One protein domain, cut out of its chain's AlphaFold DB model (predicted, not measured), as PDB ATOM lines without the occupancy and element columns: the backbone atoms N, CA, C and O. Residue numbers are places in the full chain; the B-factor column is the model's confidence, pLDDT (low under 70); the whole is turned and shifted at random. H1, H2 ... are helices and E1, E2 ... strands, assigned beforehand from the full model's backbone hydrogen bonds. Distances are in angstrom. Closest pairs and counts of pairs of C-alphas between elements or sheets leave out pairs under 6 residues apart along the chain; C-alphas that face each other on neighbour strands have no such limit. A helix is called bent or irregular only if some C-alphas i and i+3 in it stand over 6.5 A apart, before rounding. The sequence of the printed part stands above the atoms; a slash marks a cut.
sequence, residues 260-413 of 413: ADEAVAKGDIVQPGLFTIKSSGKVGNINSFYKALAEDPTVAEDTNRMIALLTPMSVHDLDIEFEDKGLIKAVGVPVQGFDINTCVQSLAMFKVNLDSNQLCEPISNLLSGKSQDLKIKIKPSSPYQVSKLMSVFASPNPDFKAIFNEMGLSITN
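AT A GLANCE: This is residues 260 to 413 of the 413 residues of the protein "Hypothetical membrane protein" of Taylorella equigenitalis 14/56 (UniProt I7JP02). A twisted wall of five antiparallel strands has helices over one face: H6 covers E4 and E5, with H5 packed on H6, and the hairpin H7-H8 lies nearer the sheet's other end. H1, H2 and H3 cluster beyond one end of the long strands E1 to E3, and little H4 lies at the opposite end. The printed part has 154 residues, with eight named helices and five named strands in the order E1 E2 H1 H2 H3 E3 H4 H5 H6 E4 H7 H8 E5; the sheet runs E1 E2 E3 E4 E5, and the class is mixed. It is only just compact, close to loose, with a radius of gyration of the C-alphas of 17.9 A and spans of 50 by 39 by 27 A.

IN THESE COORDINATES: Find C-alpha 262 at (-12.936, -36.761, -36.355); from there E1 runs 30.3 A to residue 271. E2, residues 275 to 284, returns over 30.3 A. Next come H1, 287 to 295, H2, 297 to 301, and H3, 303 to 310. E3, 314 to 324, spans 30.5 A. Then read H4, 327 to 330, H5, 340 to 349, and H6, 356 to 367, 16.6 A long. E4, 373 to 378, spans 16.8 A; H7, 386 to 394, and H8, 400 to 406, follow. E5, 409 to 412, ends at C-alpha 412, (-24.971, -37.530, -60.593).

HOW THE PARTS SIT: Start at the twisted sheet. E1 and E2 form a hairpin, with N 265 and O 281 2.8 A apart. Across E2 and E3, look at N 280 and O 319, 2.8 A; across E3 and E4, N 320 and O 376, 2.8 A; across E4 and E5, N 377 and O 410, 2.8 A. H6 and H7 are on one face, in two layers, helices over a sheet. H6 is only just irregular, C-alphas 359 and 362 being 6.7 A apart; its height over the sheet is 7.0 A. H5 and H6, a helical hairpin, touch at Val 344 and Ser 356, C-alphas 5.3 A apart. H7 and H8, another, only just touch, with 3 pairs of C-alphas within 8 A, the closest Val 392 and Phe 400, 6.6 A. H1 touches H3 at a steep tilt of 43 degrees, closest C-alphas Phe 289 and Leu 309, 5.3 A. Every O i to N i+4 pair is within hydrogen-bond range in H1, H3, H5 and H8; H6 has 6 of 8, H7 3 of 5, and H2 0 of 1 but 2 of 2 O i to N i+3 pairs, while H4 is too short for an i+4 pair.

THE WHOLE: The C-alphas farthest apart, Glu 295 and Gln 336, are 51.7 A apart. The printed part has no cut and no long link. Mean pLDDT of the printed part is 77.2; look for values under 70 at, among others, residues 296 to 306, 331 to 338 and 390 to 400.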
ATOM      1  N   ALA A 260      -7.518 -35.622 -34.001       92.50
ATOM      2  CA  ALA A 260      -8.176 -34.721 -34.946       92.50
ATOM      3  C   ALA A 260      -9.598 -34.314 -34.506       92.50
ATOM      4  O   ALA A 260     -10.127 -33.327 -35.010       92.50
ATOM      5  N   ASP A 261     -10.198 -35.056 -33.568       91.88
ATOM      6  CA  ASP A 261     -11.621 -34.991 -33.204       91.88
ATOM      7  C   ASP A 261     -12.549 -35.278 -34.401       91.88
ATOM      8  O   ASP A 261     -13.493 -34.540 -34.697       91.88
ATOM      9  N   GLU A 262     -12.254 -36.367 -35.118       88.44
ATOM     10  CA  GLU A 262     -12.936 -36.761 -36.355       88.44
ATOM     11  C   GLU A 262     -13.283 -38.259 -36.388       88.44
ATOM     12  O   GLU A 262     -12.610 -39.090 -35.775       88.44
ATOM     13  N   ALA A 263     -14.316 -38.624 -37.152       84.44
ATOM     14  CA  ALA A 263     -14.543 -39.995 -37.607       84.44
ATOM     15  C   ALA A 263     -14.770 -40.059 -39.111       84.44
ATOM     16  O   ALA A 263     -15.449 -39.206 -39.688       84.44
ATOM     17  N   VAL A 264     -14.283 -41.142 -39.707       87.25
ATOM     18  CA  VAL A 264     -14.688 -41.616 -41.026       87.25
ATOM     19  C   VAL A 264     -15.580 -42.838 -40.843       87.25
ATOM     20  O   VAL A 264     -15.198 -43.836 -40.228       87.25
ATOM     21  N   ALA A 265     -16.779 -42.743 -41.398       83.62
ATOM     22  CA  ALA A 265     -17.756 -43.809 -41.496       83.62
ATOM     23  C   ALA A 265     -17.776 -44.361 -42.923       83.62
ATOM     24  O   ALA A 265     -17.705 -43.597 -43.890       83.62
ATOM     25  N   LYS A 266     -17.926 -45.677 -43.061       87.38
ATOM     26  CA  LYS A 266     -18.289 -46.353 -44.312       87.38
ATOM     27  C   LYS A 266     -19.318 -47.435 -44.019       87.38
ATOM     28  O   LYS A 266     -19.288 -48.036 -42.945       87.38
ATOM     29  N   GLY A 267     -20.193 -47.718 -44.969       84.44
ATOM     30  CA  GLY A 267     -21.083 -48.862 -44.874       84.44
ATOM     31  C   GLY A 267     -21.799 -49.150 -46.178       84.44
ATOM     32  O   GLY A 267     -22.243 -48.225 -46.858       84.44
ATOM     33  N   ASP A 268     -21.932 -50.432 -46.490       86.44
ATOM     34  CA  ASP A 268     -22.583 -50.907 -47.705       86.44
ATOM     35  C   ASP A 268     -23.767 -51.804 -47.341       86.44
ATOM     36  O   ASP A 268     -23.727 -52.533 -46.348       86.44
ATOM     37  N   ILE A 269     -24.810 -51.781 -48.164       86.00
ATOM     38  CA  ILE A 269     -25.937 -52.713 -48.109       86.00
ATOM     39  C   ILE A 269     -26.083 -53.314 -49.503       86.00
ATOM     40  O   ILE A 269     -26.376 -52.606 -50.470       86.00
ATOM     41  N   VAL A 270     -25.883 -54.623 -49.609       89.00
ATOM     42  CA  VAL A 270     -25.978 -55.369 -50.864       89.00
ATOM     43  C   VAL A 270     -27.183 -56.289 -50.772       89.00
ATOM     44  O   VAL A 270     -27.203 -57.213 -49.961       89.00
ATOM     45  N   GLN A 271     -28.168 -56.057 -51.635       87.19
ATOM     46  CA  GLN A 271     -29.217 -57.026 -51.919       87.19
ATOM     47  C   GLN A 271     -28.905 -57.656 -53.279       87.19
ATOM     48  O   GLN A 271     -29.179 -57.025 -54.311       87.19
ATOM     49  N   PRO A 272     -28.333 -58.876 -53.318       88.62
ATOM     50  CA  PRO A 272     -27.995 -59.527 -54.575       88.62
ATOM     51  C   PRO A 272     -29.216 -59.615 -55.500       88.62
ATOM     52  O   PRO A 272     -30.355 -59.771 -55.048       88.62
ATOM     53  N   GLY A 273     -28.979 -59.385 -56.792       86.50
ATOM     54  CA  GLY A 273     -30.011 -59.325 -57.830       86.50
ATOM     55  C   GLY A 273     -30.920 -58.084 -57.837       86.50
ATOM     56  O   GLY A 273     -31.625 -57.903 -58.825       86.50
ATOM     57  N   LEU A 274     -30.918 -57.220 -56.808       84.75
ATOM     58  CA  LEU A 274     -31.798 -56.038 -56.760       84.75
ATOM     59  C   LEU A 274     -31.061 -54.703 -56.686       84.75
ATOM     60  O   LEU A 274     -31.350 -53.829 -57.500       84.75
ATOM     61  N   PHE A 275     -30.142 -54.513 -55.735       86.25
ATOM     62  CA  PHE A 275     -29.442 -53.236 -55.576       86.25
ATOM     63  C   PHE A 275     -28.143 -53.342 -54.768       86.25
ATOM     64  O   PHE A 275     -27.865 -54.316 -54.064       86.25
ATOM     65  N   THR A 276     -27.344 -52.285 -54.820       90.94
ATOM     66  CA  THR A 276     -26.265 -52.031 -53.866       90.94
ATOM     67  C   THR A 276     -26.291 -50.568 -53.456       90.94
ATOM     68  O   THR A 276     -26.393 -49.687 -54.299       90.94
ATOM     69  N   ILE A 277     -26.207 -50.314 -52.154       88.12
ATOM     70  CA  ILE A 277     -25.997 -48.983 -51.590       88.12
ATOM     71  C   ILE A 277     -24.606 -48.982 -50.983       88.12
ATOM     72  O   ILE A 277     -24.297 -49.870 -50.193       88.12
ATOM     73  N   LYS A 278     -23.794 -47.987 -51.319       90.38
ATOM     74  CA  LYS A 278     -22.533 -47.690 -50.639       90.38
ATOM     75  C   LYS A 278     -22.670 -46.334 -49.973       90.38
ATOM     76  O   LYS A 278     -23.260 -45.418 -50.543       90.38
ATOM     77  N   SER A 279     -22.140 -46.194 -48.771       85.25
ATOM     78  CA  SER A 279     -22.149 -44.935 -48.035       85.25
ATOM     79  C   SER A 279     -20.791 -44.686 -47.402       85.25
ATOM     80  O   SER A 279     -20.125 -45.604 -46.920       85.25
ATOM     81  N   SER A 280     -20.369 -43.430 -47.398       88.31
ATOM     82  CA  SER A 280     -19.221 -42.976 -46.625       88.31
ATOM     83  C   SER A 280     -19.419 -41.535 -46.191       88.31
ATOM     84  O   SER A 280     -20.115 -40.778 -46.861       88.31
ATOM     85  N   GLY A 281     -18.821 -41.142 -45.078       86.69
ATOM     86  CA  GLY A 281     -18.866 -39.755 -44.644       86.69
ATOM     87  C   GLY A 281     -17.878 -39.466 -43.533       86.69
ATOM     88  O   GLY A 281     -17.499 -40.355 -42.763       86.69
ATOM     89  N   LYS A 282     -17.477 -38.205 -43.457       87.38
ATOM     90  CA  LYS A 282     -16.562 -37.681 -42.457       87.38
ATOM     91  C   LYS A 282     -17.277 -36.679 -41.562       87.38
ATOM     92  O   LYS A 282     -17.890 -35.720 -42.040       87.38
ATOM     93  N   VAL A 283     -17.157 -36.879 -40.255       84.62
ATOM     94  CA  VAL A 283     -17.703 -35.993 -39.220       84.62
ATOM     95  C   VAL A 283     -16.602 -35.513 -38.280       84.62
ATOM     96  O   VAL A 283     -15.681 -36.267 -37.983       84.62
ATOM     97  N   GLY A 284     -16.708 -34.274 -37.802       86.44
ATOM     98  CA  GLY A 284     -15.806 -33.676 -36.814       86.44
ATOM     99  C   GLY A 284     -16.534 -33.157 -35.569       86.44
ATOM    100  O   GLY A 284     -17.758 -32.989 -35.590       86.44
ATOM    101  N   ASN A 285     -15.771 -32.852 -34.516       85.94
ATOM    102  CA  ASN A 285     -16.230 -32.450 -33.174       85.94
ATOM    103  C   ASN A 285     -17.071 -33.539 -32.474       85.94
ATOM    104  O   ASN A 285     -18.148 -33.270 -31.935       85.94
ATOM    105  N   ILE A 286     -16.613 -34.789 -32.532       80.06
ATOM    106  CA  ILE A 286     -17.347 -35.985 -32.097       80.06
ATOM    107  C   ILE A 286     -16.945 -36.511 -30.714       80.06
ATOM    108  O   ILE A 286     -17.694 -37.274 -30.102       80.06
ATOM    109  N   ASN A 287     -15.775 -36.143 -30.198       82.62
ATOM    110  CA  ASN A 287     -15.202 -36.724 -28.986       82.62
ATOM    111  C   ASN A 287     -16.081 -36.458 -27.764       82.62
ATOM    112  O   ASN A 287     -16.252 -37.339 -26.926       82.62
ATOM    113  N   SER A 288     -16.703 -35.278 -27.693       80.50
ATOM    114  CA  SER A 288     -17.652 -34.939 -26.624       80.50
ATOM    115  C   SER A 288     -18.939 -35.770 -26.692       80.50
ATOM    116  O   SER A 288     -19.470 -36.150 -25.652       80.50
ATOM    117  N   PHE A 289     -19.405 -36.114 -27.899       76.25
ATOM    118  CA  PHE A 289     -20.540 -37.017 -28.102       76.25
ATOM    119  C   PHE A 289     -20.202 -38.448 -27.643       76.25
ATOM    120  O   PHE A 289     -20.907 -39.005 -26.801       76.25
ATOM    121  N   TYR A 290     -19.078 -39.007 -28.104       72.38
ATOM    122  CA  TYR A 290     -18.628 -40.348 -27.699       72.38
ATOM    123  C   TYR A 290     -18.313 -40.452 -26.203       72.38
ATOM    124  O   TYR A 290     -18.672 -41.442 -25.567       72.38
ATOM    125  N   LYS A 291     -17.698 -39.421 -25.612       77.31
ATOM    126  CA  LYS A 291     -17.447 -39.361 -24.168       77.31
ATOM    127  C   LYS A 291     -18.748 -39.411 -23.368       77.31
ATOM    128  O   LYS A 291     -18.867 -40.236 -22.467       77.31
ATOM    129  N   ALA A 292     -19.733 -38.590 -23.728       69.62
ATOM    130  CA  ALA A 292     -21.014 -38.565 -23.032       69.62
ATOM    131  C   ALA A 292     -21.792 -39.888 -23.175       69.62
ATOM    132  O   ALA A 292     -22.378 -40.337 -22.195       69.62
ATOM    133  N   LEU A 293     -21.737 -40.560 -24.334       68.19
ATOM    134  CA  LEU A 293     -22.292 -41.915 -24.490       68.19
ATOM    135  C   LEU A 293     -21.556 -42.974 -23.656       68.19
ATOM    136  O   LEU A 293     -22.177 -43.925 -23.188       68.19
ATOM    137  N   ALA A 294     -20.239 -42.843 -23.482       66.94
ATOM    138  CA  ALA A 294     -19.445 -43.774 -22.685       66.94
ATOM    139  C   ALA A 294     -19.655 -43.598 -21.169       66.94
ATOM    140  O   ALA A 294     -19.520 -44.576 -20.429       66.94
ATOM    141  N   GLU A 295     -19.968 -42.374 -20.726       76.62
ATOM    142  CA  GLU A 295     -20.320 -42.022 -19.343       76.62
ATOM    143  C   GLU A 295     -21.783 -42.367 -19.012       76.62
ATOM    144  O   GLU A 295     -22.052 -42.938 -17.956       76.62
ATOM    145  N   ASP A 296     -22.719 -42.060 -19.915       67.94
ATOM    146  CA  ASP A 296     -24.143 -42.370 -19.781       67.94
ATOM    147  C   ASP A 296     -24.768 -42.777 -21.134       67.94
ATOM    148  O   ASP A 296     -25.231 -41.924 -21.902       67.94
ATOM    149  N   PRO A 297     -24.873 -44.089 -21.416       64.56
ATOM    150  CA  PRO A 297     -25.526 -44.591 -22.623       64.56
ATOM    151  C   PRO A 297     -26.992 -44.157 -22.772       64.56
ATOM    152  O   PRO A 297     -27.487 -44.089 -23.897       64.56
ATOM    153  N   THR A 298     -27.688 -43.804 -21.679       64.25
ATOM    154  CA  THR A 298     -29.095 -43.356 -21.739       64.25
ATOM    155  C   THR A 298     -29.253 -41.983 -22.396       64.25
ATOM    156  O   THR A 298     -30.367 -41.583 -22.733       64.25
ATOM    157  N   VAL A 299     -28.158 -41.261 -22.673       60.69
ATOM    158  CA  VAL A 299     -28.210 -40.070 -23.535       60.69
ATOM    159  C   VAL A 299     -28.727 -40.413 -24.939       60.69
ATOM    160  O   VAL A 299     -29.408 -39.588 -25.543       60.69
ATOM    161  N   ALA A 300     -28.477 -41.627 -25.446       58.62
ATOM    162  CA  ALA A 300     -29.039 -42.082 -26.720       58.62
ATOM    163  C   ALA A 300     -30.564 -42.288 -26.687       58.62
ATOM    164  O   ALA A 300     -31.204 -42.312 -27.737       58.62
ATOM    165  N   GLU A 301     -31.146 -42.409 -25.494       59.31
ATOM    166  CA  GLU A 301     -32.573 -42.662 -25.272       59.31
ATOM    167  C   GLU A 301     -33.377 -41.352 -25.104       59.31
ATOM    168  O   GLU A 301     -34.599 -41.347 -25.265       59.31
ATOM    169  N   ASP A 302     -32.708 -40.226 -24.821       62.22
ATOM    170  CA  ASP A 302     -33.313 -38.897 -24.670       62.22
ATOM    171  C   ASP A 302     -33.005 -38.014 -25.888       62.22
ATOM    172  O   ASP A 302     -31.894 -37.509 -26.063       62.22
ATOM    173  N   THR A 303     -34.029 -37.761 -26.703       62.94
ATOM    174  CA  THR A 303     -33.938 -36.937 -27.916       62.94
ATOM    175  C   THR A 303     -33.357 -35.540 -27.667       62.94
ATOM    176  O   THR A 303     -32.612 -35.042 -28.507       62.94
ATOM    177  N   ASN A 304     -33.654 -34.894 -26.535       66.88
ATOM    178  CA  ASN A 304     -33.156 -33.546 -26.242       66.88
ATOM    179  C   ASN A 304     -31.675 -33.573 -25.845       66.88
ATOM    180  O   ASN A 304     -30.903 -32.728 -26.305       66.88
ATOM    181  N   ARG A 305     -31.265 -34.551 -25.025       69.44
ATOM    182  CA  ARG A 305     -29.850 -34.746 -24.652       69.44
ATOM    183  C   ARG A 305     -29.021 -35.142 -25.877       69.44
ATOM    184  O   ARG A 305     -27.955 -34.571 -26.092       69.44
ATOM    185  N   MET A 306     -29.549 -36.026 -26.725       66.75
ATOM    186  CA  MET A 306     -28.966 -36.392 -28.017       66.75
ATOM    187  C   MET A 306     -28.798 -35.164 -28.929       66.75
ATOM    188  O   MET A 306     -27.682 -34.881 -29.354       66.75
ATOM    189  N   ILE A 307     -29.850 -34.364 -29.163       70.06
ATOM    190  CA  ILE A 307     -29.760 -33.111 -29.946       70.06
ATOM    191  C   ILE A 307     -28.672 -32.178 -29.389       70.06
ATOM    192  O   ILE A 307     -27.899 -31.601 -30.161       70.06
ATOM    193  N   ALA A 308     -28.570 -32.039 -28.064       71.62
ATOM    194  CA  ALA A 308     -27.550 -31.202 -27.436       71.62
ATOM    195  C   ALA A 308     -26.118 -31.706 -27.708       71.62
ATOM    196  O   ALA A 308     -25.242 -30.889 -27.993       71.62
ATOM    197  N   LEU A 309     -25.876 -33.024 -27.699       72.00
ATOM    198  CA  LEU A 309     -24.566 -33.594 -28.051       72.00
ATOM    199  C   LEU A 309     -24.253 -33.549 -29.553       72.00
ATOM    200  O   LEU A 309     -23.093 -33.378 -29.923       72.00
ATOM    201  N   LEU A 310     -25.262 -33.686 -30.416       73.81
ATOM    202  CA  LEU A 310     -25.104 -33.555 -31.869       73.81
ATOM    203  C   LEU A 310     -24.875 -32.097 -32.294       73.81
ATOM    204  O   LEU A 310     -24.344 -31.836 -33.369       73.81
ATOM    205  N   THR A 311     -25.252 -31.123 -31.463       74.81
ATOM    206  CA  THR A 311     -25.164 -29.694 -31.790       74.81
ATOM    207  C   THR A 311     -23.767 -29.195 -32.201       74.81
ATOM    208  O   THR A 311     -23.709 -28.484 -33.211       74.81
ATOM    209  N   PRO A 312     -22.662 -29.526 -31.493       80.00
ATOM    210  CA  PRO A 312     -21.301 -29.153 -31.899       80.00
ATOM    211  C   PRO A 312     -20.746 -29.951 -33.090       80.00
ATOM    212  O   PRO A 312     -19.790 -29.486 -33.720       80.00
ATOM    213  N   MET A 313     -21.312 -31.122 -33.409       83.81
ATOM    214  CA  MET A 313     -20.820 -31.980 -34.490       83.81
ATOM    215  C   MET A 313     -20.956 -31.307 -35.857       83.81
ATOM    216  O   MET A 313     -21.887 -30.538 -36.112       83.81
ATOM    217  N   SER A 314     -20.035 -31.624 -36.766       85.50
ATOM    218  CA  SER A 314     -20.011 -31.070 -38.122       85.50
ATOM    219  C   SER A 314     -19.791 -32.143 -39.186       85.50
ATOM    220  O   SER A 314     -18.958 -33.025 -39.019       85.50
ATOM    221  N   VAL A 315     -20.527 -32.055 -40.293       84.19
ATOM    222  CA  VAL A 315     -20.342 -32.877 -41.496       84.19
ATOM    223  C   VAL A 315     -19.272 -32.227 -42.369       84.19
ATOM    224  O   VAL A 315     -19.374 -31.044 -42.706       84.19
ATOM    225  N   HIS A 316     -18.237 -32.986 -42.718       87.94
ATOM    226  CA  HIS A 316     -17.144 -32.553 -43.598       87.94
ATOM    227  C   HIS A 316     -17.353 -33.084 -45.016       87.94
ATOM    228  O   HIS A 316     -17.169 -32.345 -45.983       87.94
ATOM    229  N   ASP A 317     -17.794 -34.336 -45.133       87.81
ATOM    230  CA  ASP A 317     -18.347 -34.904 -46.358       87.81
ATOM    231  C   ASP A 317     -19.371 -36.015 -46.062       87.81
ATOM    232  O   ASP A 317     -19.429 -36.576 -44.965       87.81
ATOM    233  N   LEU A 318     -20.211 -36.293 -47.056       83.88
ATOM    234  CA  LEU A 318     -21.063 -37.476 -47.148       83.88
ATOM    235  C   LEU A 318     -21.155 -37.865 -48.631       83.88
ATOM    236  O   LEU A 318     -21.353 -37.011 -49.494       83.88
ATOM    237  N   ASP A 319     -21.009 -39.146 -48.933       86.69
ATOM    238  CA  ASP A 319     -21.093 -39.725 -50.272       86.69
ATOM    239  C   ASP A 319     -21.969 -40.981 -50.177       86.69
ATOM    240  O   ASP A 319     -21.698 -41.872 -49.370       86.69
ATOM    241  N   ILE A 320     -23.053 -41.020 -50.949       87.19
ATOM    242  CA  ILE A 320     -23.991 -42.142 -51.039       87.19
ATOM    243  C   ILE A 320     -24.090 -42.534 -52.508       87.19
ATOM    244  O   ILE A 320     -24.365 -41.698 -53.363       87.19
ATOM    245  N   GLU A 321     -23.906 -43.811 -52.799       91.00
ATOM    246  CA  GLU A 321     -23.961 -44.384 -54.138       91.00
ATOM    247  C   GLU A 321     -25.015 -45.488 -54.147       91.00
ATOM    248  O   GLU A 321     -24.974 -46.387 -53.308       91.00
ATOM    249  N   PHE A 322     -25.974 -45.409 -55.063       88.81
ATOM    250  CA  PHE A 322     -27.009 -46.412 -55.281       88.81
ATOM    251  C   PHE A 322     -26.851 -47.000 -56.684       88.81
ATOM    252  O   PHE A 322     -26.875 -46.261 -57.661       88.81
ATOM    253  N   GLU A 323     -26.724 -48.320 -56.759       92.75
ATOM    254  CA  GLU A 323     -26.557 -49.116 -57.976       92.75
ATOM    255  C   GLU A 323     -27.782 -50.044 -58.116       92.75
ATOM    256  O   GLU A 323     -27.948 -50.985 -57.330       92.75
ATOM    257  N   ASP A 324     -28.658 -49.782 -59.090       86.25
ATOM    258  CA  ASP A 324     -29.813 -50.620 -59.437       86.25
ATOM    259  C   ASP A 324     -29.375 -51.872 -60.207       86.25
ATOM    260  O   ASP A 324     -28.908 -51.812 -61.348       86.25
ATOM    261  N   LYS A 325     -29.612 -53.039 -59.607       89.12
ATOM    262  CA  LYS A 325     -29.334 -54.354 -60.213       89.12
ATOM    263  C   LYS A 325     -30.596 -55.017 -60.768       89.12
ATOM    264  O   LYS A 325     -30.523 -56.124 -61.293       89.12
ATOM    265  N   GLY A 326     -31.732 -54.321 -60.696       79.81
ATOM    266  CA  GLY A 326     -33.025 -54.780 -61.189       79.81
ATOM    267  C   GLY A 326     -34.212 -54.386 -60.310       79.81
ATOM    268  O   GLY A 326     -35.345 -54.639 -60.721       79.81
ATOM    269  N   LEU A 327     -33.993 -53.759 -59.144       79.50
ATOM    270  CA  LEU A 327     -35.058 -53.292 -58.254       79.50
ATOM    271  C   LEU A 327     -36.039 -52.378 -58.991       79.50
ATOM    272  O   LEU A 327     -37.235 -52.665 -58.971       79.50
ATOM    273  N   ILE A 328     -35.558 -51.314 -59.646       76.81
ATOM    274  CA  ILE A 328     -36.413 -50.297 -60.293       76.81
ATOM    275  C   ILE A 328     -37.301 -50.935 -61.366       76.81
ATOM    276  O   ILE A 328     -38.505 -50.669 -61.428       76.81
ATOM    277  N   LYS A 329     -36.727 -51.840 -62.167       74.25
ATOM    278  CA  LYS A 329     -37.463 -52.619 -63.169       74.25
ATOM    279  C   LYS A 329     -38.494 -53.552 -62.528       74.25
ATOM    280  O   LYS A 329     -39.612 -53.640 -63.030       74.25
ATOM    281  N   ALA A 330     -38.126 -54.249 -61.454       71.44
ATOM    282  CA  ALA A 330     -38.983 -55.236 -60.807       71.44
ATOM    283  C   ALA A 330     -40.186 -54.588 -60.111       71.44
ATOM    284  O   ALA A 330     -41.316 -55.004 -60.358       71.44
ATOM    285  N   VAL A 331     -39.984 -53.526 -59.318       65.94
ATOM    286  CA  VAL A 331     -41.090 -52.845 -58.610       65.94
ATOM    287  C   VAL A 331     -42.134 -52.247 -59.556       65.94
ATOM    288  O   VAL A 331     -43.215 -51.870 -59.104       65.94
ATOM    289  N   GLY A 332     -41.825 -52.140 -60.855       54.91
ATOM    290  CA  GLY A 332     -42.781 -51.780 -61.900       54.91
ATOM    291  C   GLY A 332     -43.423 -50.411 -61.693       54.91
ATOM    292  O   GLY A 332     -44.486 -50.146 -62.256       54.91
ATOM    293  N   VAL A 333     -42.812 -49.553 -60.862       52.62
ATOM    294  CA  VAL A 333     -43.337 -48.230 -60.532       52.62
ATOM    295  C   VAL A 333     -43.445 -47.463 -61.842       52.62
ATOM    296  O   VAL A 333     -42.420 -47.193 -62.473       52.62
ATOM    297  N   PRO A 334     -44.658 -47.089 -62.285       47.84
ATOM    298  CA  PRO A 334     -44.779 -46.291 -63.479       47.84
ATOM    299  C   PRO A 334     -44.144 -44.935 -63.177       47.84
ATOM    300  O   PRO A 334     -44.659 -44.147 -62.380       47.84
ATOM    301  N   VAL A 335     -43.031 -44.671 -63.864       48.47
ATOM    302  CA  VAL A 335     -42.229 -43.433 -63.843       48.47
ATOM    303  C   VAL A 335     -43.089 -42.168 -64.002       48.47
ATOM    304  O   VAL A 335     -42.703 -41.093 -63.566       48.47
ATOM    305  N   GLN A 336     -44.312 -42.332 -64.518       46.19
ATOM    306  CA  GLN A 336     -45.463 -41.416 -64.494       46.19
ATOM    307  C   GLN A 336     -45.703 -40.646 -63.171       46.19
ATOM    308  O   GLN A 336     -46.523 -39.731 -63.159       46.19
ATOM    309  N   GLY A 337     -45.077 -41.026 -62.050       52.09
ATOM    310  CA  GLY A 337     -45.116 -40.281 -60.787       52.09
ATOM    311  C   GLY A 337     -44.001 -39.244 -60.578       52.09
ATOM    312  O   GLY A 337     -44.208 -38.322 -59.793       52.09
ATOM    313  N   PHE A 338     -42.846 -39.373 -61.240       64.25
ATOM    314  CA  PHE A 338     -41.736 -38.418 -61.131       64.25
ATOM    315  C   PHE A 338     -41.663 -37.561 -62.392       64.25
ATOM    316  O   PHE A 338     -41.140 -37.972 -63.424       64.25
ATOM    317  N   ASP A 339     -42.204 -36.353 -62.291       71.62
ATOM    318  CA  ASP A 339     -42.052 -35.323 -63.308       71.62
ATOM    319  C   ASP A 339     -40.878 -34.406 -62.943       71.62
ATOM    320  O   ASP A 339     -40.868 -33.761 -61.889       71.62
ATOM    321  N   ILE A 340     -39.898 -34.327 -63.847       79.38
ATOM    322  CA  ILE A 340     -38.730 -33.455 -63.706       79.38
ATOM    323  C   ILE A 340     -39.141 -31.984 -63.550       79.38
ATOM    324  O   ILE A 340     -38.521 -31.266 -62.767       79.38
ATOM    325  N   ASN A 341     -40.229 -31.541 -64.194       80.38
ATOM    326  CA  ASN A 341     -40.705 -30.160 -64.082       80.38
ATOM    327  C   ASN A 341     -41.242 -29.874 -62.674       80.38
ATOM    328  O   ASN A 341     -40.903 -28.849 -62.092       80.38
ATOM    329  N   THR A 342     -42.010 -30.795 -62.091       77.50
ATOM    330  CA  THR A 342     -42.478 -30.730 -60.697       77.50
ATOM    331  C   THR A 342     -41.304 -30.705 -59.709       77.50
ATOM    332  O   THR A 342     -41.331 -29.937 -58.742       77.50
ATOM    333  N   CYS A 343     -40.242 -31.479 -59.961       76.88
ATOM    334  CA  CYS A 343     -39.010 -31.437 -59.163       76.88
ATOM    335  C   CYS A 343     -38.317 -30.062 -59.260       76.88
ATOM    336  O   CYS A 343     -38.090 -29.413 -58.236       76.88
ATOM    337  N   VAL A 344     -38.078 -29.561 -60.478       79.56
ATOM    338  CA  VAL A 344     -37.447 -28.254 -60.735       79.56
ATOM    339  C   VAL A 344     -38.269 -27.100 -60.147       79.56
ATOM    340  O   VAL A 344     -37.719 -26.226 -59.478       79.56
ATOM    341  N   GLN A 345     -39.593 -27.111 -60.316       77.00
ATOM    342  CA  GLN A 345     -40.495 -26.116 -59.722       77.00
ATOM    343  C   GLN A 345     -40.452 -26.145 -58.190       77.00
ATOM    344  O   GLN A 345     -40.478 -25.086 -57.563       77.00
ATOM    345  N   SER A 346     -40.336 -27.326 -57.579       73.44
ATOM    346  CA  SER A 346     -40.196 -27.453 -56.123       73.44
ATOM    347  C   SER A 346     -38.888 -26.830 -55.629       73.44
ATOM    348  O   SER A 346     -38.912 -26.012 -54.711       73.44
ATOM    349  N   LEU A 347     -37.758 -27.126 -56.279       75.44
ATOM    350  CA  LEU A 347     -36.459 -26.518 -55.955       75.44
ATOM    351  C   LEU A 347     -36.471 -24.989 -56.132       75.44
ATOM    352  O   LEU A 347     -35.960 -24.264 -55.272       75.44
ATOM    353  N   ALA A 348     -37.129 -24.488 -57.182       76.06
ATOM    354  CA  ALA A 348     -37.320 -23.057 -57.408       76.06
ATOM    355  C   ALA A 348     -38.196 -22.395 -56.323       76.06
ATOM    356  O   ALA A 348     -37.863 -21.306 -55.848       76.06
ATOM    357  N   MET A 349     -39.269 -23.054 -55.861       73.94
ATOM    358  CA  MET A 349     -40.075 -22.583 -54.719       73.94
ATOM    359  C   MET A 349     -39.254 -22.526 -53.422       73.94
ATOM    360  O   MET A 349     -39.378 -21.564 -52.661       73.94
ATOM    361  N   PHE A 350     -38.354 -23.490 -53.207       71.19
ATOM    362  CA  PHE A 350     -37.380 -23.471 -52.109       71.19
ATOM    363  C   PHE A 350     -36.200 -22.508 -52.336       71.19
ATOM    364  O   PHE A 350     -35.320 -22.415 -51.481       71.19
ATOM    365  N   LYS A 351     -36.181 -21.745 -53.441       73.12
ATOM    366  CA  LYS A 351     -35.137 -20.764 -53.797       73.12
ATOM    367  C   LYS A 351     -33.722 -21.363 -53.816       73.12
ATOM    368  O   LYS A 351     -32.753 -20.671 -53.489       73.12
ATOM    369  N   VAL A 352     -33.611 -22.643 -54.166       71.25
ATOM    370  CA  VAL A 352     -32.326 -23.320 -54.370       71.25
ATOM    371  C   VAL A 352     -31.642 -22.682 -55.580       71.25
ATOM    372  O   VAL A 352     -32.248 -22.567 -56.641       71.25
ATOM    373  N   ASN A 353     -30.397 -22.230 -55.409       68.12
ATOM    374  CA  ASN A 353     -29.627 -21.547 -56.455       68.12
ATOM    375  C   ASN A 353     -28.732 -22.514 -57.255       68.12
ATOM    376  O   ASN A 353     -28.013 -22.079 -58.153       68.12
ATOM    377  N   LEU A 354     -28.743 -23.804 -56.910       70.12
ATOM    378  CA  LEU A 354     -28.111 -24.863 -57.693       70.12
ATOM    379  C   LEU A 354     -28.889 -25.095 -58.995       70.12
ATOM    380  O   LEU A 354     -30.105 -24.888 -59.047       70.12
ATOM    381  N   ASP A 355     -28.195 -25.567 -60.032       77.62
ATOM    382  CA  ASP A 355     -28.840 -25.989 -61.274       77.62
ATOM    383  C   ASP A 355     -29.837 -27.114 -60.964       77.62
ATOM    384  O   ASP A 355     -29.477 -28.226 -60.572       77.62
ATOM    385  N   SER A 356     -31.123 -26.802 -61.104       72.44
ATOM    386  CA  SER A 356     -32.195 -27.722 -60.740       72.44
ATOM    387  C   SER A 356     -32.249 -28.937 -61.670       72.44
ATOM    388  O   SER A 356     -32.746 -29.982 -61.255       72.44
ATOM    389  N   ASN A 357     -31.686 -28.853 -62.882       76.38
ATOM    390  CA  ASN A 357     -31.532 -30.021 -63.749       76.38
ATOM    391  C   ASN A 357     -30.452 -30.961 -63.199       76.38
ATOM    392  O   ASN A 357     -30.705 -32.156 -63.100       76.38
ATOM    393  N   GLN A 358     -29.316 -30.440 -62.714       79.44
ATOM    394  CA  GLN A 358     -28.272 -31.263 -62.075       79.44
ATOM    395  C   GLN A 358     -28.781 -32.016 -60.834       79.44
ATOM    396  O   GLN A 358     -28.270 -33.082 -60.513       79.44
ATOM    397  N   LEU A 359     -29.803 -31.498 -60.146       78.31
ATOM    398  CA  LEU A 359     -30.424 -32.184 -59.008       78.31
ATOM    399  C   LEU A 359     -31.546 -33.155 -59.420       78.31
ATOM    400  O   LEU A 359     -31.657 -34.238 -58.847       78.31
ATOM    401  N   CYS A 360     -32.387 -32.791 -60.392       81.56
ATOM    402  CA  CYS A 360     -33.583 -33.565 -60.748       81.56
ATOM    403  C   CYS A 360     -33.371 -34.586 -61.880       81.56
ATOM    404  O   CYS A 360     -34.026 -35.632 -61.884       81.56
ATOM    405  N   GLU A 361     -32.490 -34.309 -62.844       85.94
ATOM    406  CA  GLU A 361     -32.253 -35.178 -64.002       85.94
ATOM    407  C   GLU A 361     -31.642 -36.534 -63.612       85.94
ATOM    408  O   GLU A 361     -32.183 -37.547 -64.063       85.94
ATOM    409  N   PRO A 362     -30.632 -36.628 -62.720       84.75
ATOM    410  CA  PRO A 362     -30.070 -37.927 -62.353       84.75
ATOM    411  C   PRO A 362     -31.081 -38.848 -61.665       84.75
ATOM    412  O   PRO A 362     -31.152 -40.044 -61.961       84.75
ATOM    413  N   ILE A 363     -31.930 -38.271 -60.807       82.50
ATOM    414  CA  ILE A 363     -33.043 -38.972 -60.157       82.50
ATOM    415  C   ILE A 363     -34.050 -39.443 -61.217       82.50
ATOM    416  O   ILE A 363     -34.486 -40.594 -61.187       82.50
ATOM    417  N   SER A 364     -34.375 -38.592 -62.199       80.31
ATOM    418  CA  SER A 364     -35.239 -38.963 -63.326       80.31
ATOM    419  C   SER A 364     -34.656 -40.102 -64.163       80.31
ATOM    420  O   SER A 364     -35.411 -40.951 -64.641       80.31
ATOM    421  N   ASN A 365     -33.341 -40.121 -64.382       84.12
ATOM    422  CA  ASN A 365     -32.663 -41.137 -65.181       84.12
ATOM    423  C   ASN A 365     -32.648 -42.492 -64.472       84.12
ATOM    424  O   ASN A 365     -32.992 -43.488 -65.106       84.12
ATOM    425  N   LEU A 366     -32.354 -42.523 -63.167       83.50
ATOM    426  CA  LEU A 366     -32.473 -43.736 -62.354       83.50
ATOM    427  C   LEU A 366     -33.914 -44.268 -62.382       83.50
ATOM    428  O   LEU A 366     -34.162 -45.411 -62.754       83.50
ATOM    429  N   LEU A 367     -34.889 -43.412 -62.058       79.62
ATOM    430  CA  LEU A 367     -36.305 -43.792 -61.997       79.62
ATOM    431  C   LEU A 367     -36.878 -44.252 -63.340       79.62
ATOM    432  O   LEU A 367     -37.812 -45.050 -63.356       79.62
ATOM    433  N   SER A 368     -36.344 -43.755 -64.458       77.75
ATOM    434  CA  SER A 368     -36.741 -44.184 -65.804       77.75
ATOM    435  C   SER A 368     -35.973 -45.399 -66.333       77.75
ATOM    436  O   SER A 368     -36.266 -45.842 -67.443       77.75
ATOM    437  N   GLY A 369     -35.008 -45.935 -65.578       78.94
ATOM    438  CA  GLY A 369     -34.122 -47.010 -66.035       78.94
ATOM    439  C   GLY A 369     -33.160 -46.586 -67.153       78.94
ATOM    440  O   GLY A 369     -32.628 -47.443 -67.855       78.94
ATOM    441  N   LYS A 370     -32.953 -45.275 -67.354       85.69
ATOM    442  CA  LYS A 370     -31.914 -44.731 -68.249       85.69
ATOM    443  C   LYS A 370     -30.524 -44.792 -67.618       85.69
ATOM    444  O   LYS A 370     -29.540 -44.856 -68.344       85.69
ATOM    445  N   SER A 371     -30.464 -44.737 -66.289       86.88
ATOM    446  CA  SER A 371     -29.276 -45.033 -65.496       86.88
ATOM    447  C   SER A 371     -29.575 -46.186 -64.549       86.88
ATOM    448  O   SER A 371     -30.715 -46.339 -64.108       86.88
ATOM    449  N   GLN A 372     -28.544 -46.957 -64.224       89.19
ATOM    450  CA  GLN A 372     -28.558 -47.892 -63.102       89.19
ATOM    451  C   GLN A 372     -27.973 -47.245 -61.841       89.19
ATOM    452  O   GLN A 372     -28.390 -47.577 -60.739       89.19
ATOM    453  N   ASP A 373     -27.078 -46.273 -61.999       92.31
ATOM    454  CA  ASP A 373     -26.372 -45.629 -60.897       92.31
ATOM    455  C   ASP A 373     -26.968 -44.259 -60.537       92.31
ATOM    456  O   ASP A 373     -27.507 -43.531 -61.385       92.31
ATOM    457  N   LEU A 374     -26.885 -43.914 -59.252       87.69
ATOM    458  CA  LEU A 374     -27.174 -42.598 -58.693       87.69
ATOM    459  C   LEU A 374     -26.216 -42.322 -57.531       87.69
ATOM    460  O   LEU A 374     -26.242 -43.011 -56.511       87.69
ATOM    461  N   LYS A 375     -25.422 -41.263 -57.650       91.00
ATOM    462  CA  LYS A 375     -24.484 -40.807 -56.628       91.00
ATOM    463  C   LYS A 375     -24.927 -39.465 -56.058       91.00
ATOM    464  O   LYS A 375     -25.192 -38.521 -56.796       91.00
ATOM    465  N   ILE A 376     -24.996 -39.377 -54.736       85.69
ATOM    466  CA  ILE A 376     -25.331 -38.179 -53.968       85.69
ATOM    467  C   ILE A 376     -24.109 -37.823 -53.131       85.69
ATOM    468  O   ILE A 376     -23.695 -38.593 -52.265       85.69
ATOM    469  N   LYS A 377     -23.543 -36.642 -53.362       87.19
ATOM    470  CA  LYS A 377     -22.372 -36.146 -52.644       87.19
ATOM    471  C   LYS A 377     -22.681 -34.812 -51.981       87.19
ATOM    472  O   LYS A 377     -23.137 -33.880 -52.630       87.19
ATOM    473  N   ILE A 378     -22.390 -34.713 -50.694       84.50
ATOM    474  CA  ILE A 378     -22.434 -33.490 -49.897       84.50
ATOM    475  C   ILE A 378     -20.994 -33.178 -49.508       84.50
ATOM    476  O   ILE A 378     -20.324 -33.989 -48.867       84.50
ATOM    477  N   LYS A 379     -20.499 -32.014 -49.927       88.06
ATOM    478  CA  LYS A 379     -19.175 -31.519 -49.550       88.06
ATOM    479  C   LYS A 379     -19.243 -30.004 -49.331       88.06
ATOM    480  O   LYS A 379     -18.986 -29.246 -50.271       88.06
ATOM    481  N   PRO A 380     -19.617 -29.549 -48.124       85.31
ATOM    482  CA  PRO A 380     -19.727 -28.128 -47.831       85.31
ATOM    483  C   PRO A 380     -18.357 -27.444 -47.924       85.31
ATOM    484  O   PRO A 380     -17.314 -28.052 -47.680       85.31
ATOM    485  N   SER A 381     -18.346 -26.149 -48.249       85.44
ATOM    486  CA  SER A 381     -17.110 -25.349 -48.336       85.44
ATOM    487  C   SER A 381     -16.433 -25.112 -46.978       85.44
ATOM    488  O   SER A 381     -15.260 -24.747 -46.924       85.44
ATOM    489  N   SER A 382     -17.162 -25.345 -45.888       87.81
ATOM    490  CA  SER A 382     -16.701 -25.346 -44.498       87.81
ATOM    491  C   SER A 382     -17.517 -26.373 -43.700       87.81
ATOM    492  O   SER A 382     -18.701 -26.508 -44.009       87.81
ATOM    493  N   PRO A 383     -16.967 -27.036 -42.663       86.31
ATOM    494  CA  PRO A 383     -17.686 -28.037 -41.867       86.31
ATOM    495  C   PRO A 383     -19.109 -27.611 -41.468       86.31
ATOM    496  O   PRO A 383     -19.305 -26.593 -40.801       86.31
ATOM    497  N   TYR A 384     -20.115 -28.383 -41.889       82.12
ATOM    498  CA  TYR A 384     -21.523 -28.010 -41.744       82.12
ATOM    499  C   TYR A 384     -22.116 -28.575 -40.453       82.12
ATOM    500  O   TYR A 384     -22.156 -29.787 -40.261       82.12
ATOM    501  N   GLN A 385     -22.578 -27.708 -39.552       82.81
ATOM    502  CA  GLN A 385     -23.076 -28.118 -38.234       82.81
ATOM    503  C   GLN A 385     -24.317 -29.020 -38.326       82.81
ATOM    504  O   GLN A 385     -25.313 -28.662 -38.959       82.81
ATOM    505  N   VAL A 386     -24.297 -30.152 -37.618       76.69
ATOM    506  CA  VAL A 386     -25.417 -31.107 -37.565       76.69
ATOM    507  C   VAL A 386     -26.665 -30.457 -36.956       76.69
ATOM    508  O   VAL A 386     -27.765 -30.667 -37.458       76.69
ATOM    509  N   SER A 387     -26.513 -29.568 -35.969       71.56
ATOM    510  CA  SER A 387     -27.622 -28.754 -35.433       71.56
ATOM    511  C   SER A 387     -28.371 -27.952 -36.504       71.56
ATOM    512  O   SER A 387     -29.599 -27.877 -36.453       71.56
ATOM    513  N   LYS A 388     -27.670 -27.383 -37.497       72.25
ATOM    514  CA  LYS A 388     -28.309 -26.675 -38.621       72.25
ATOM    515  C   LYS A 388     -29.067 -27.631 -39.545       72.25
ATOM    516  O   LYS A 388     -30.158 -27.303 -39.997       72.25
ATOM    517  N   LEU A 389     -28.514 -28.820 -39.796       71.12
ATOM    518  CA  LEU A 389     -29.190 -29.861 -40.578       71.12
ATOM    519  C   LEU A 389     -30.495 -30.295 -39.890       71.12
ATOM    520  O   LEU A 389     -31.551 -30.329 -40.518       71.12
ATOM    521  N   MET A 390     -30.438 -30.559 -38.581       68.38
ATOM    522  CA  MET A 390     -31.601 -30.948 -37.775       68.38
ATOM    523  C   MET A 390     -32.657 -29.838 -37.682       68.38
ATOM    524  O   MET A 390     -33.853 -30.128 -37.748       68.38
ATOM    525  N   SER A 391     -32.247 -28.569 -37.554       64.88
ATOM    526  CA  SER A 391     -33.180 -27.448 -37.368       64.88
ATOM    527  C   SER A 391     -34.097 -27.216 -38.570       64.88
ATOM    528  O   SER A 391     -35.242 -26.802 -38.385       64.88
ATOM    529  N   VAL A 392     -33.650 -27.540 -39.787       62.69
ATOM    530  CA  VAL A 392     -34.500 -27.453 -40.981       62.69
ATOM    531  C   VAL A 392     -35.593 -28.515 -40.957       62.69
ATOM    532  O   VAL A 392     -36.752 -28.164 -41.148       62.69
ATOM    533  N   PHE A 393     -35.287 -29.775 -40.632       59.06
ATOM    534  CA  PHE A 393     -36.318 -30.821 -40.532       59.06
ATOM    535  C   PHE A 393     -37.271 -30.637 -39.337       59.06
ATOM    536  O   PHE A 393     -38.388 -31.150 -39.367       59.06
ATOM    537  N   ALA A 394     -36.860 -29.891 -38.307       56.66
ATOM    538  CA  ALA A 394     -37.688 -29.559 -37.145       56.66
ATOM    539  C   ALA A 394     -38.546 -28.284 -37.315       56.66
ATOM    540  O   ALA A 394     -39.448 -28.043 -36.510       56.66
ATOM    541  N   SER A 395     -38.277 -27.447 -38.322       52.81
ATOM    542  CA  SER A 395     -38.980 -26.173 -38.516       52.81
ATOM    543  C   SER A 395     -40.297 -26.350 -39.289       52.81
ATOM    544  O   SER A 395     -40.309 -27.018 -40.322       52.81
ATOM    545  N   PRO A 396     -41.402 -25.677 -38.894       56.59
ATOM    546  CA  PRO A 396     -42.614 -25.607 -39.717       56.59
ATOM    547  C   PRO A 396     -42.414 -24.786 -41.005       56.59
ATOM    548  O   PRO A 396     -43.190 -24.928 -41.944       56.59
ATOM    549  N   ASN A 397     -41.374 -23.945 -41.054       60.75
ATOM    550  CA  ASN A 397     -40.894 -23.254 -42.251       60.75
ATOM    551  C   ASN A 397     -39.415 -23.639 -42.465       60.75
ATOM    552  O   ASN A 397     -38.526 -22.917 -42.002       60.75
ATOM    553  N   PRO A 398     -39.135 -24.806 -43.068       63.56
ATOM    554  CA  PRO A 398     -37.775 -25.301 -43.277       63.56
ATOM    555  C   PRO A 398     -36.963 -24.371 -44.190       63.56
ATOM    556  O   PRO A 398     -37.351 -24.129 -45.334       63.56
ATOM    557  N   ASP A 399     -35.801 -23.896 -43.724       67.69
ATOM    558  CA  ASP A 399     -34.844 -23.154 -44.562       67.69
ATOM    559  C   ASP A 399     -34.009 -24.111 -45.431       67.69
ATOM    560  O   ASP A 399     -32.784 -24.223 -45.334       67.69
ATOM    561  N   PHE A 400     -34.709 -24.825 -46.315       66.81
ATOM    562  CA  PHE A 400     -34.086 -25.652 -47.345       66.81
ATOM    563  C   PHE A 400     -33.136 -24.829 -48.227       66.81
ATOM    564  O   PHE A 400     -32.134 -25.360 -48.702       66.81
ATOM    565  N   LYS A 401     -33.399 -23.524 -48.406       70.62
ATOM    566  CA  LYS A 401     -32.542 -22.630 -49.187       70.62
ATOM    567  C   LYS A 401     -31.123 -22.590 -48.626       70.62
ATOM    568  O   LYS A 401     -30.177 -22.766 -49.395       70.62
ATOM    569  N   ALA A 402     -30.962 -22.307 -47.334       68.88
ATOM    570  CA  ALA A 402     -29.641 -22.247 -46.714       68.88
ATOM    571  C   ALA A 402     -28.929 -23.602 -46.842       68.88
ATOM    572  O   ALA A 402     -27.811 -23.665 -47.346       68.88
ATOM    573  N   ILE A 403     -29.622 -24.697 -46.508       68.31
ATOM    574  CA  ILE A 403     -29.073 -26.057 -46.576       68.31
ATOM    575  C   ILE A 403     -28.574 -26.434 -47.974       68.31
ATOM    576  O   ILE A 403     -27.400 -26.770 -48.123       68.31
ATOM    577  N   PHE A 404     -29.416 -26.369 -49.009       71.56
ATOM    578  CA  PHE A 404     -29.016 -26.850 -50.337       71.56
ATOM    579  C   PHE A 404     -27.861 -26.030 -50.926       71.56
ATOM    580  O   PHE A 404     -26.997 -26.594 -51.591       71.56
ATOM    581  N   ASN A 405     -27.810 -24.726 -50.642       76.25
ATOM    582  CA  ASN A 405     -26.752 -23.851 -51.144       76.25
ATOM    583  C   ASN A 405     -25.437 -23.957 -50.336       76.25
ATOM    584  O   ASN A 405     -24.367 -23.803 -50.918       76.25
ATOM    585  N   GLU A 406     -25.488 -24.216 -49.022       80.25
ATOM    586  CA  GLU A 406     -24.296 -24.297 -48.151       80.25
ATOM    587  C   GLU A 406     -23.663 -25.701 -48.105       80.25
ATOM    588  O   GLU A 406     -22.452 -25.821 -47.920       80.25
ATOM    589  N   MET A 407     -24.446 -26.770 -48.298       76.81
ATOM    590  CA  MET A 407     -23.956 -28.153 -48.177       76.81
ATOM    591  C   MET A 407     -23.071 -28.632 -49.340       76.81
ATOM    592  O   MET A 407     -22.499 -29.717 -49.253       76.81
ATOM    593  N   GLY A 408     -22.958 -27.872 -50.435       80.12
ATOM    594  CA  GLY A 408     -22.222 -28.319 -51.624       80.12
ATOM    595  C   GLY A 408     -22.776 -29.637 -52.177       80.12
ATOM    596  O   GLY A 408     -22.015 -30.574 -52.422       80.12
ATOM    597  N   LEU A 409     -24.108 -29.731 -52.285       81.44
ATOM    598  CA  LEU A 409     -24.793 -30.914 -52.795       81.44
ATOM    599  C   LEU A 409     -24.539 -31.078 -54.299       81.44
ATOM    600  O   LEU A 409     -24.780 -30.165 -55.086       81.44
ATOM    601  N   SER A 410     -24.139 -32.280 -54.688       83.50
ATOM    602  CA  SER A 410     -24.053 -32.755 -56.061       83.50
ATOM    603  C   SER A 410     -24.816 -34.072 -56.166       83.50
ATOM    604  O   SER A 410     -24.709 -34.929 -55.288       83.50
ATOM    605  N   ILE A 411     -25.598 -34.220 -57.231       82.56
ATOM    606  CA  ILE A 411     -26.236 -35.481 -57.597       82.56
ATOM    607  C   ILE A 411     -25.779 -35.799 -59.020       82.56
ATOM    608  O   ILE A 411     -25.778 -34.919 -59.880       82.56
ATOM    609  N   THR A 412     -25.356 -37.032 -59.267       87.06
ATOM    610  CA  THR A 412     -24.971 -37.530 -60.593       87.06
ATOM    611  C   THR A 412     -25.529 -38.933 -60.798       87.06
ATOM    612  O   THR A 412     -25.944 -39.586 -59.842       87.06
ATOM    613  N   ASN A 413     -25.555 -39.387 -62.049       85.38
ATOM    614  CA  ASN A 413     -25.595 -40.813 -62.357       85.38
ATOM    615  C   ASN A 413     -24.156 -41.322 -62.389       85.38
ATOM    616  O   ASN A 413     -23.340 -40.633 -63.043       85.38
TER     617      ASN A 413